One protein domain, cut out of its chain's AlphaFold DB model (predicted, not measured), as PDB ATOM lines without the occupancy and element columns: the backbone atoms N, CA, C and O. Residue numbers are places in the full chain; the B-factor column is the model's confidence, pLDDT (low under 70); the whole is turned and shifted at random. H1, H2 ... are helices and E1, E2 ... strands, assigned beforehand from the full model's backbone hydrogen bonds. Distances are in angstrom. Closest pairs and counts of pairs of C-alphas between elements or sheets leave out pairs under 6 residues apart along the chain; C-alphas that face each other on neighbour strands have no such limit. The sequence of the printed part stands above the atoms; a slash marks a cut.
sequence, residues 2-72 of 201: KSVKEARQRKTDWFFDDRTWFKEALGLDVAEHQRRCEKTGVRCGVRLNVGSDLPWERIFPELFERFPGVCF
ATOM      1  N   LYS A   2      29.532   6.492  42.134       61.59
ATOM      2  CA  LYS A   2      29.162   5.068  42.278       61.59
ATOM      3  C   LYS A   2      28.752   4.514  40.912       61.59
ATOM      4  O   LYS A   2      27.967   5.155  40.211       61.59
ATOM      5  N   SER A   3      29.297   3.366  40.516       87.56
ATOM      6  CA  SER A   3      29.005   2.806  39.191       87.56
ATOM      7  C   SER A   3      27.548   2.327  39.111       87.56
ATOM      8  O   SER A   3      26.946   1.935  40.114       87.56
ATOM      9  N   VAL A   4      26.965   2.304  37.906       86.06
ATOM     10  CA  VAL A   4      25.616   1.740  37.677       86.06
ATOM     11  C   VAL A   4      25.525   0.298  38.198       86.06
ATOM     12  O   VAL A   4      24.484  -0.123  38.701       86.06
ATOM     13  N   LYS A   5      26.630  -0.455  38.124       86.62
ATOM     14  CA  LYS A   5      26.728  -1.831  38.622       86.62
ATOM     15  C   LYS A   5      26.596  -1.899  40.145       86.62
ATOM     16  O   LYS A   5      25.794  -2.685  40.638       86.62
ATOM     17  N   GLU A   6      27.308  -1.049  40.882       90.69
ATOM     18  CA  GLU A   6      27.209  -0.977  42.351       90.69
ATOM     19  C   GLU A   6      25.815  -0.555  42.812       90.69
ATOM     20  O   GLU A   6      25.300  -1.073  43.799       90.69
ATOM     21  N   ALA A   7      25.191   0.393  42.106       89.12
ATOM     22  CA  ALA A   7      23.833   0.817  42.425       89.12
ATOM     23  C   ALA A   7      22.825  -0.332  42.260       89.12
ATOM     24  O   ALA A   7      21.942  -0.488  43.100       89.12
ATOM     25  N   ARG A   8      22.978  -1.154  41.212       89.94
ATOM     26  CA  ARG A   8      22.162  -2.361  41.009       89.94
ATOM     27  C   ARG A   8      22.403  -3.394  42.103       89.94
ATOM     28  O   ARG A   8      21.427  -3.888  42.648       89.94
ATOM     29  N   GLN A   9      23.664  -3.660  42.452       92.19
ATOM     30  CA  GLN A   9      23.997  -4.619  43.508       92.19
ATOM     31  C   GLN A   9      23.359  -4.221  44.841       92.19
ATOM     32  O   GLN A   9      22.636  -5.020  45.413       92.19
ATOM     33  N   ARG A  10      23.483  -2.953  45.258       92.38
ATOM     34  CA  ARG A  10      22.847  -2.479  46.499       92.38
ATOM     35  C   ARG A  10      21.327  -2.633  46.510       92.38
ATOM     36  O   ARG A  10      20.763  -2.908  47.558       92.38
ATOM     37  N   LYS A  11      20.654  -2.418  45.371       92.62
ATOM     38  CA  LYS A  11      19.201  -2.645  45.279       92.62
ATOM     39  C   LYS A  11      18.865  -4.127  45.419       92.62
ATOM     40  O   LYS A  11      17.875  -4.449  46.064       92.62
ATOM     41  N   THR A  12      19.677  -5.001  44.829       93.75
ATOM     42  CA  THR A  12      19.545  -6.450  44.999       93.75
ATOM     43  C   THR A  12      19.718  -6.837  46.463       93.75
ATOM     44  O   THR A  12      18.824  -7.471  47.006       93.75
ATOM     45  N   ASP A  13      20.810  -6.410  47.102       95.50
ATOM     46  CA  ASP A  13      21.107  -6.726  48.504       95.50
ATOM     47  C   ASP A  13      19.965  -6.242  49.410       95.50
ATOM     48  O   ASP A  13      19.361  -7.038  50.117       95.50
ATOM     49  N   TRP A  14      19.537  -4.983  49.256       96.38
ATOM     50  CA  TRP A  14      18.420  -4.430  50.028       96.38
ATOM     51  C   TRP A  14      17.110  -5.211  49.847       96.38
ATOM     52  O   TRP A  14      16.399  -5.451  50.818       96.38
ATOM     53  N   PHE A  15      16.790  -5.657  48.628       95.75
ATOM     54  CA  PHE A  15      15.590  -6.464  48.389       95.75
ATOM     55  C   PHE A  15      15.603  -7.806  49.145       95.75
ATOM     56  O   PHE A  15      14.535  -8.334  49.485       95.75
ATOM     57  N   PHE A  16      16.785  -8.387  49.367       94.94
ATOM     58  CA  PHE A  16      16.937  -9.636  50.111       94.94
ATOM     59  C   PHE A  16      17.058  -9.416  51.619       94.94
ATOM     60  O   PHE A  16      16.464 -10.195  52.361       94.94
ATOM     61  N   ASP A  17      17.742  -8.356  52.043       97.31
ATOM     62  CA  ASP A  17      17.963  -8.029  53.453       97.31
ATOM     63  C   ASP A  17      16.693  -7.483  54.124       97.31
ATOM     64  O   ASP A  17      16.354  -7.884  55.235       97.31
ATOM     65  N   ASP A  18      15.958  -6.596  53.442       97.00
ATOM     66  CA  ASP A  18      14.755  -5.952  53.975       97.00
ATOM     67  C   ASP A  18      13.712  -5.704  52.880       97.00
ATOM     68  O   ASP A  18      13.513  -4.605  52.346       97.00
ATOM     69  N   ARG A  19      13.008  -6.783  52.536       95.81
ATOM     70  CA  ARG A  19      11.992  -6.759  51.483       95.81
ATOM     71  C   ARG A  19      10.822  -5.828  51.800       95.81
ATOM     72  O   ARG A  19      10.226  -5.290  50.869       95.81
ATOM     73  N   THR A  20      10.467  -5.660  53.071       97.06
ATOM     74  CA  THR A  20       9.334  -4.815  53.477       97.06
ATOM     75  C   THR A  20       9.641  -3.356  53.181       97.06
ATOM     76  O   THR A  20       8.888  -2.712  52.448       97.06
ATOM     77  N   TRP A  21      10.788  -2.857  53.645       97.06
ATOM     78  CA  TRP A  21      11.177  -1.476  53.369       97.06
ATOM     79  C   TRP A  21      11.504  -1.232  51.900       97.06
ATOM     80  O   TRP A  21      11.195  -0.157  51.385       97.06
ATOM     81  N   PHE A  22      12.044  -2.229  51.193       97.50
ATOM     82  CA  PHE A  22      12.220  -2.127  49.745       97.50
ATOM     83  C   PHE A  22      10.880  -1.901  49.025       97.50
ATOM     84  O   PHE A  22      10.788  -1.046  48.144       97.50
ATOM     85  N   LYS A  23       9.833  -2.659  49.388       97.44
ATOM     86  CA  LYS A  23       8.490  -2.517  48.801       97.44
ATOM     87  C   LYS A  23       7.882  -1.148  49.090       97.44
ATOM     88  O   LYS A  23       7.352  -0.528  48.174       97.44
ATOM     89  N   GLU A  24       7.986  -0.663  50.323       97.75
ATOM     90  CA  GLU A  24       7.463   0.660  50.682       97.75
ATOM     91  C   GLU A  24       8.196   1.776  49.927       97.75
ATOM     92  O   GLU A  24       7.557   2.638  49.322       97.75
ATOM     93  N   ALA A  25       9.526   1.706  49.837       97.88
ATOM     94  CA  ALA A  25      10.304   2.649  49.035       97.88
ATOM     95  C   ALA A  25       9.932   2.603  47.543       97.88
ATOM     96  O   ALA A  25       9.762   3.647  46.917       97.88
ATOM     97  N   LEU A  26       9.739   1.404  46.979       97.62
ATOM     98  CA  LEU A  26       9.256   1.240  45.606       97.62
ATOM     99  C   LEU A  26       7.865   1.866  45.416       97.62
ATOM    100  O   LEU A  26       7.627   2.529  44.409       97.62
ATOM    101  N   GLY A  27       6.953   1.684  46.374       98.38
ATOM    102  CA  GLY A  27       5.627   2.300  46.342       98.38
ATOM    103  C   GLY A  27       5.693   3.829  46.334       98.38
ATOM    104  O   GLY A  27       4.996   4.471  45.547       98.38
ATOM    105  N   LEU A  28       6.575   4.417  47.148       98.44
ATOM    106  CA  LEU A  28       6.810   5.865  47.167       98.44
ATOM    107  C   LEU A  28       7.386   6.377  45.837       98.44
ATOM    108  O   LEU A  28       6.912   7.394  45.325       98.44
ATOM    109  N   ASP A  29       8.350   5.659  45.252       98.12
ATOM    110  CA  ASP A  29       8.924   5.985  43.939       98.12
ATOM    111  C   ASP A  29       7.845   5.982  42.837       98.12
ATOM    112  O   ASP A  29       7.790   6.900  42.011       98.12
ATOM    113  N   VAL A  30       6.953   4.983  42.841       98.62
ATOM    114  CA  VAL A  30       5.838   4.888  41.879       98.62
ATOM    115  C   VAL A  30       4.830   6.020  42.085       98.62
ATOM    116  O   VAL A  30       4.439   6.658  41.106       98.62
ATOM    117  N   ALA A  31       4.458   6.331  43.330       98.56
ATOM    118  CA  ALA A  31       3.538   7.429  43.634       98.56
ATOM    119  C   ALA A  31       4.093   8.791  43.181       98.56
ATOM    120  O   ALA A  31       3.373   9.617  42.616       98.56
ATOM    121  N   GLU A  32       5.386   9.036  43.407       98.44
ATOM    122  CA  GLU A  32       6.067  10.243  42.933       98.44
ATOM    123  C   GLU A  32       6.095  10.315  41.405       98.44
ATOM    124  O   GLU A  32       5.795  11.368  40.833       98.44
ATOM    125  N   HIS A  33       6.412   9.205  40.732       98.19
ATOM    126  CA  HIS A  33       6.414   9.155  39.273       98.19
ATOM    127  C   HIS A  33       5.020   9.412  38.689       98.19
ATOM    128  O   HIS A  33       4.882  10.259  37.805       98.19
ATOM    129  N   GLN A  34       3.985   8.770  39.238       98.38
ATOM    130  CA  GLN A  34       2.597   8.979  38.829       98.38
ATOM    131  C   GLN A  34       2.188  10.448  38.959       98.38
ATOM    132  O   GLN A  34       1.717  11.029  37.982       98.38
ATOM    133  N   ARG A  35       2.456  11.086  40.109       98.19
ATOM    134  CA  ARG A  35       2.140  12.511  40.316       98.19
ATOM    135  C   ARG A  35       2.823  13.421  39.291       98.19
ATOM    136  O   ARG A  35       2.260  14.442  38.901       98.19
ATOM    137  N   ARG A  36       4.040  13.091  38.841       98.06
ATOM    138  CA  ARG A  36       4.732  13.850  37.777       98.06
ATOM    139  C   ARG A  36       4.079  13.651  36.412       98.06
ATOM    140  O   ARG A  36       3.928  14.621  35.668       98.06
ATOM    141  N   CYS A  37       3.687  12.422  36.094       97.75
ATOM    142  CA  CYS A  37       2.980  12.101  34.857       97.75
ATOM    143  C   CYS A  37       1.620  12.808  34.782       97.75
ATOM    144  O   CYS A  37       1.326  13.451  33.779       97.75
ATOM    145  N   GLU A  38       0.850  12.797  35.872       97.06
ATOM    146  CA  GLU A  38      -0.438  13.497  35.977       97.06
ATOM    147  C   GLU A  38      -0.291  15.007  35.760       97.06
ATOM    148  O   GLU A  38      -1.011  15.588  34.950       97.06
ATOM    149  N   LYS A  39       0.704  15.639  36.398       97.50
ATOM    150  CA  LYS A  39       0.992  17.077  36.220       97.50
ATOM    151  C   LYS A  39       1.334  17.464  34.782       97.50
ATOM    152  O   LYS A  39       1.147  18.614  34.404       97.50
ATOM    153  N   THR A  40       1.884  16.534  34.007       96.50
ATOM    154  CA  THR A  40       2.324  16.773  32.624       96.50
ATOM    155  C   THR A  40       1.358  16.201  31.587       96.50
ATOM    156  O   THR A  40       1.599  16.345  30.392       96.50
ATOM    157  N   GLY A  41       0.259  15.572  32.022       95.31
ATOM    158  CA  GLY A  41      -0.739  14.968  31.140       95.31
ATOM    159  C   GLY A  41      -0.228  13.768  30.333       95.31
ATOM    160  O   GLY A  41      -0.840  13.408  29.330       95.31
ATOM    161  N   VAL A  42       0.889  13.151  30.734       94.50
ATOM    162  CA  VAL A  42       1.447  11.971  30.054       94.50
ATOM    163  C   VAL A  42       1.065  10.686  30.784       94.50
ATOM    164  O   VAL A  42       0.870  10.670  31.998       94.50
ATOM    165  N   ARG A  43       0.988   9.571  30.053       92.50
ATOM    166  CA  ARG A  43       0.700   8.252  30.635       92.50
ATOM    167  C   ARG A  43       1.861   7.793  31.528       92.50
ATOM    168  O   ARG A  43       3.014   7.826  31.101       92.50
ATOM    169  N   CYS A  44       1.553   7.333  32.740       96.81
ATOM    170  CA  CYS A  44       2.542   6.798  33.680       96.81
ATOM    171  C   CYS A  44       2.892   5.345  33.326       96.81
ATOM    172  O   CYS A  44       2.016   4.477  33.347       96.81
ATOM    173  N   GLY A  45       4.157   5.084  32.987       96.38
ATOM    174  CA  GLY A  45       4.654   3.760  32.614       96.38
ATOM    175  C   GLY A  45       5.827   3.337  33.491       96.38
ATOM    176  O   GLY A  45       6.795   4.084  33.610       96.38
ATOM    177  N   VAL A  46       5.771   2.139  34.077       97.69
ATOM    178  CA  VAL A  46       6.803   1.656  35.009       97.69
ATOM    179  C   VAL A  46       7.311   0.278  34.603       97.69
ATOM    180  O   VAL A  46       6.554  -0.690  34.555       97.69
ATOM    181  N   ARG A  47       8.626   0.187  34.384       97.31
ATOM    182  CA  ARG A  47       9.343  -1.076  34.205       97.31
ATOM    183  C   ARG A  47      10.006  -1.511  35.502       97.31
ATOM    184  O   ARG A  47      10.940  -0.853  35.962       97.31
ATOM    185  N   LEU A  48       9.546  -2.614  36.085       96.56
ATOM    186  CA  LEU A  48      10.039  -3.089  37.381       96.56
ATOM    187  C   LEU A  48      11.316  -3.932  37.213       96.56
ATOM    188  O   LEU A  48      12.296  -3.764  37.943       96.56
ATOM    189  N   ASN A  49      11.346  -4.803  36.207       95.06
ATOM    190  CA  ASN A  49      12.475  -5.647  35.841       95.06
ATOM    191  C   ASN A  49      13.396  -4.961  34.821       95.06
ATOM    192  O   ASN A  49      13.271  -5.104  33.599       95.06
ATOM    193  N   VAL A  50      14.400  -4.249  35.339       87.31
ATOM    194  CA  VAL A  50      15.495  -3.681  34.527       87.31
ATOM    195  C   VAL A  50      16.686  -4.640  34.435       87.31
ATOM    196  O   VAL A  50      17.212  -4.876  33.351       87.31
ATOM    197  N   GLY A  51      17.129  -5.176  35.576       84.50
ATOM    198  CA  GLY A  51      18.249  -6.127  35.675       84.50
ATOM    199  C   GLY A  51      17.872  -7.470  36.303       84.50
ATOM    200  O   GLY A  51      18.737  -8.322  36.482       84.50
ATOM    201  N   SER A  52      16.600  -7.636  36.648       91.06
ATOM    202  CA  SER A  52      16.012  -8.816  37.273       91.06
ATOM    203  C   SER A  52      14.976  -9.453  36.342       91.06
ATOM    204  O   SER A  52      14.718  -8.944  35.255       91.06
ATOM    205  N   ASP A  53      14.393 -10.571  36.765       94.19
ATOM    206  CA  ASP A  53      13.231 -11.203  36.129       94.19
ATOM    207  C   ASP A  53      12.335 -11.780  37.239       94.19
ATOM    208  O   ASP A  53      12.206 -12.990  37.416       94.19
ATOM    209  N   LEU A  54      11.851 -10.884  38.106       95.62
ATOM    210  CA  LEU A  54      11.077 -11.212  39.299       95.62
ATOM    211  C   LEU A  54       9.567 -11.247  39.000       95.62
ATOM    212  O   LEU A  54       9.062 -10.400  38.250       95.62
ATOM    213  N   PRO A  55       8.819 -12.174  39.626       97.06
ATOM    214  CA  PRO A  55       7.364 -12.188  39.602       97.06
ATOM    215  C   PRO A  55       6.761 -11.177  40.569       97.06
ATOM    216  O   PRO A  55       6.262 -11.538  41.633       97.06
ATOM    217  N   TRP A  56       6.818  -9.897  40.201       97.88
ATOM    218  CA  TRP A  56       6.267  -8.790  40.989       97.88
ATOM    219  C   TRP A  56       4.789  -8.963  41.323       97.88
ATOM    220  O   TRP A  56       4.393  -8.674  42.444       97.88
ATOM    221  N   GLU A  57       4.008  -9.534  40.411       97.38
ATOM    222  CA  GLU A  57       2.602  -9.895  40.609       97.38
ATOM    223  C   GLU A  57       2.374 -10.882  41.765       97.38
ATOM    224  O   GLU A  57       1.284 -10.949  42.316       97.38
ATOM    225  N   ARG A  58       3.406 -11.642  42.155       97.25
ATOM    226  CA  ARG A  58       3.381 -12.547  43.316       97.25
ATOM    227  C   ARG A  58       4.084 -11.959  44.528       97.25
ATOM    228  O   ARG A  58       3.707 -12.239  45.658       97.25
ATOM    229  N   ILE A  59       5.149 -11.197  44.293       97.06
ATOM    230  CA  ILE A  59       5.978 -10.630  45.356       97.06
ATOM    231  C   ILE A  59       5.266  -9.455  46.020       97.06
ATOM    232  O   ILE A  59       5.358  -9.329  47.239       97.06
ATOM    233  N   PHE A  60       4.611  -8.593  45.244       97.62
ATOM    234  CA  PHE A  60       3.954  -7.376  45.711       97.62
ATOM    235  C   PHE A  60       2.658  -7.103  44.916       97.62
ATOM    236  O   PHE A  60       2.587  -6.107  44.191       97.62
ATOM    237  N   PRO A  61       1.647  -7.992  44.993       97.56
ATOM    238  CA  PRO A  61       0.378  -7.828  44.273       97.56
ATOM    239  C   PRO A  61      -0.326  -6.502  44.600       97.56
ATOM    240  O   PRO A  61      -0.874  -5.853  43.708       97.56
ATOM    241  N   GLU A  62      -0.217  -6.041  45.847       97.81
ATOM    242  CA  GLU A  62      -0.834  -4.805  46.329       97.81
ATOM    243  C   GLU A  62      -0.293  -3.564  45.602       97.81
ATOM    244  O   GLU A  62      -0.965  -2.539  45.557       97.81
ATOM    245  N   LEU A  63       0.901  -3.631  44.996       98.38
ATOM    246  CA  LEU A  63       1.443  -2.538  44.186       98.38
ATOM    247  C   LEU A  63       0.513  -2.199  43.016       98.38
ATOM    248  O   LEU A  63       0.248  -1.032  42.740       98.38
ATOM    249  N   PHE A  64       0.006  -3.224  42.336       98.31
ATOM    250  CA  PHE A  64      -0.830  -3.058  41.149       98.31
ATOM    251  C   PHE A  64      -2.226  -2.547  41.511       98.31
ATOM    252  O   PHE A  64      -2.803  -1.771  40.750       98.31
ATOM    253  N   GLU A  65      -2.727  -2.940  42.684       97.88
ATOM    254  CA  GLU A  65      -4.002  -2.484  43.247       97.88
ATOM    255  C   GLU A  65      -3.927  -1.042  43.756       97.88
ATOM    256  O   GLU A  65      -4.848  -0.263  43.521       97.88
ATOM    257  N   ARG A  66      -2.819  -0.660  44.409       97.94
ATOM    258  CA  ARG A  66      -2.576   0.714  44.889       97.94
ATOM    259  C   ARG A  66      -2.459   1.716  43.736       97.94
ATOM    260  O   ARG A  66      -2.804   2.882  43.911       97.94
ATOM    261  N   PHE A  67      -1.989   1.275  42.566       98.31
ATOM    262  CA  PHE A  67      -1.706   2.136  41.413       98.31
ATOM    263  C   PHE A  67      -2.433   1.676  40.132       98.31
ATOM    264  O   PHE A  67      -1.786   1.373  39.125       98.31
ATOM    265  N   PRO A  68      -3.781   1.660  40.109       97.31
ATOM    266  CA  PRO A  68      -4.543   1.101  38.989       97.31
ATOM    267  C   PRO A  68      -4.390   1.908  37.687       97.31
ATOM    268  O   PRO A  68      -4.555   1.359  36.601       97.31
ATOM    269  N   GLY A  69      -4.045   3.200  37.780       95.56
ATOM    270  CA  GLY A  69      -3.783   4.071  36.626       95.56
ATOM    271  C   GLY A  69      -2.363   3.975  36.052       95.56
ATOM    272  O   GLY A  69      -2.095   4.524  34.981       95.56
ATOM    273  N   VAL A  70      -1.443   3.291  36.740       97.88
ATOM    274  CA  VAL A  70      -0.062   3.105  36.277       97.88
ATOM    275  C   VAL A  70       0.014   1.897  35.359       97.88
ATOM    276  O   VAL A  70      -0.522   0.835  35.659       97.88
ATOM    277  N   CYS A  71       0.703   2.056  34.232       97.00
ATOM    278  CA  CYS A  71       0.916   0.984  33.267       97.00
ATOM    279  C   CYS A  71       2.256   0.314  33.539       97.00
ATOM    280  O   CYS A  71       3.312   0.792  33.117       97.00
ATOM    281  N   PHE A  72       2.207  -0.800  34.254       97.88
ATOM    282  CA  PHE A  72       3.381  -1.614  34.492       97.88
ATOM    283  C   PHE A  72       3.686  -2.447  33.249       97.88
ATOM    284  O   PHE A  72       2.787  -2.952  32.572       97.88
TER     285      PHE A  72
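Overview. This is residues 2 to 72 of the 201 residues of an uncharacterized protein of Rhodospirillaceae bacterium (UniProt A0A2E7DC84). Two helices, H1 and the longer H2, meet near their ends as a V, the end of H1 close to the start of H2. From the far end of H2 the rest folds back along one side of that helix, first as an extended stretch with the short strand E1, then through the two small helices H3 and H4, and the last residues, 71 to 72, come to lie beside E1. The printed part has 71 residues, with four named helices and one named strand in the order H1, H2, E1, H3, H4, and its class is mostly helix. It is only just compact, close to loose, with a radius of gyration of the C-alphas of 13.0 A and spans of 34 by 28 by 20 A.

Along the chain. H1 covers residues 4 to 17, begins at C-alpha 4 at (25.616, 1.740, 37.677) and is 20.1 A long from first to last C-alpha. H2, residues 19 to 40, is the longest helix with 22 residues and 31.7 A; its C-alpha 40 is at (2.324, 16.773, 32.624). E1 is residues 45 to 47, 6.9 A. H3 is residues 56 to 59, 4.7 A. H4 is residues 61 to 66, 9.1 A, and ends at C-alpha 66 at (-2.576, 0.714, 44.889).

Arrangement. H1 and H2 are close but not clearly touching, at a steep tilt of 54 degrees, opposite ways; their closest C-alphas, those of Phe 15 and Phe 22, are 5.7 A apart. The closest C-alphas of H2 and E1 are those of Val 30 and Val 46, 7.7 A apart. E1 pairs with no named strand, but its residues 45 to 46 pair with residues 71 to 72, parallel. E1 and H3 are apart. H3 and H4 are close but not clearly touching, with Glu 57 and Phe 64 as the closest C-alphas at 7.7 A. H4 and H2 are close but not clearly touching, with the closest C-alphas, those of Gly 27 and Leu 63, 6.7 A apart; they run the same way at a shallow tilt of 34 degrees, only just short of steep. H1 is apart from E1, H3 and H4. In H1 and H2 every O i to N i+4 pair is within hydrogen-bond range, in H4 1 of 2 is, and H3 is too short for such a pair.

Size, cuts and confidence. The C-alphas farthest apart, those of Asp 17 and Gly 41, are 37.1 A apart. The printed part has no cut. The links from H1 to H2, H2 to E1 and H3 to H4 are tight, and the link from E1 to H3, with 8 residues, is short. The mean pLDDT of the printed part is 95.2, and residue 2 is the one printed residue under 70.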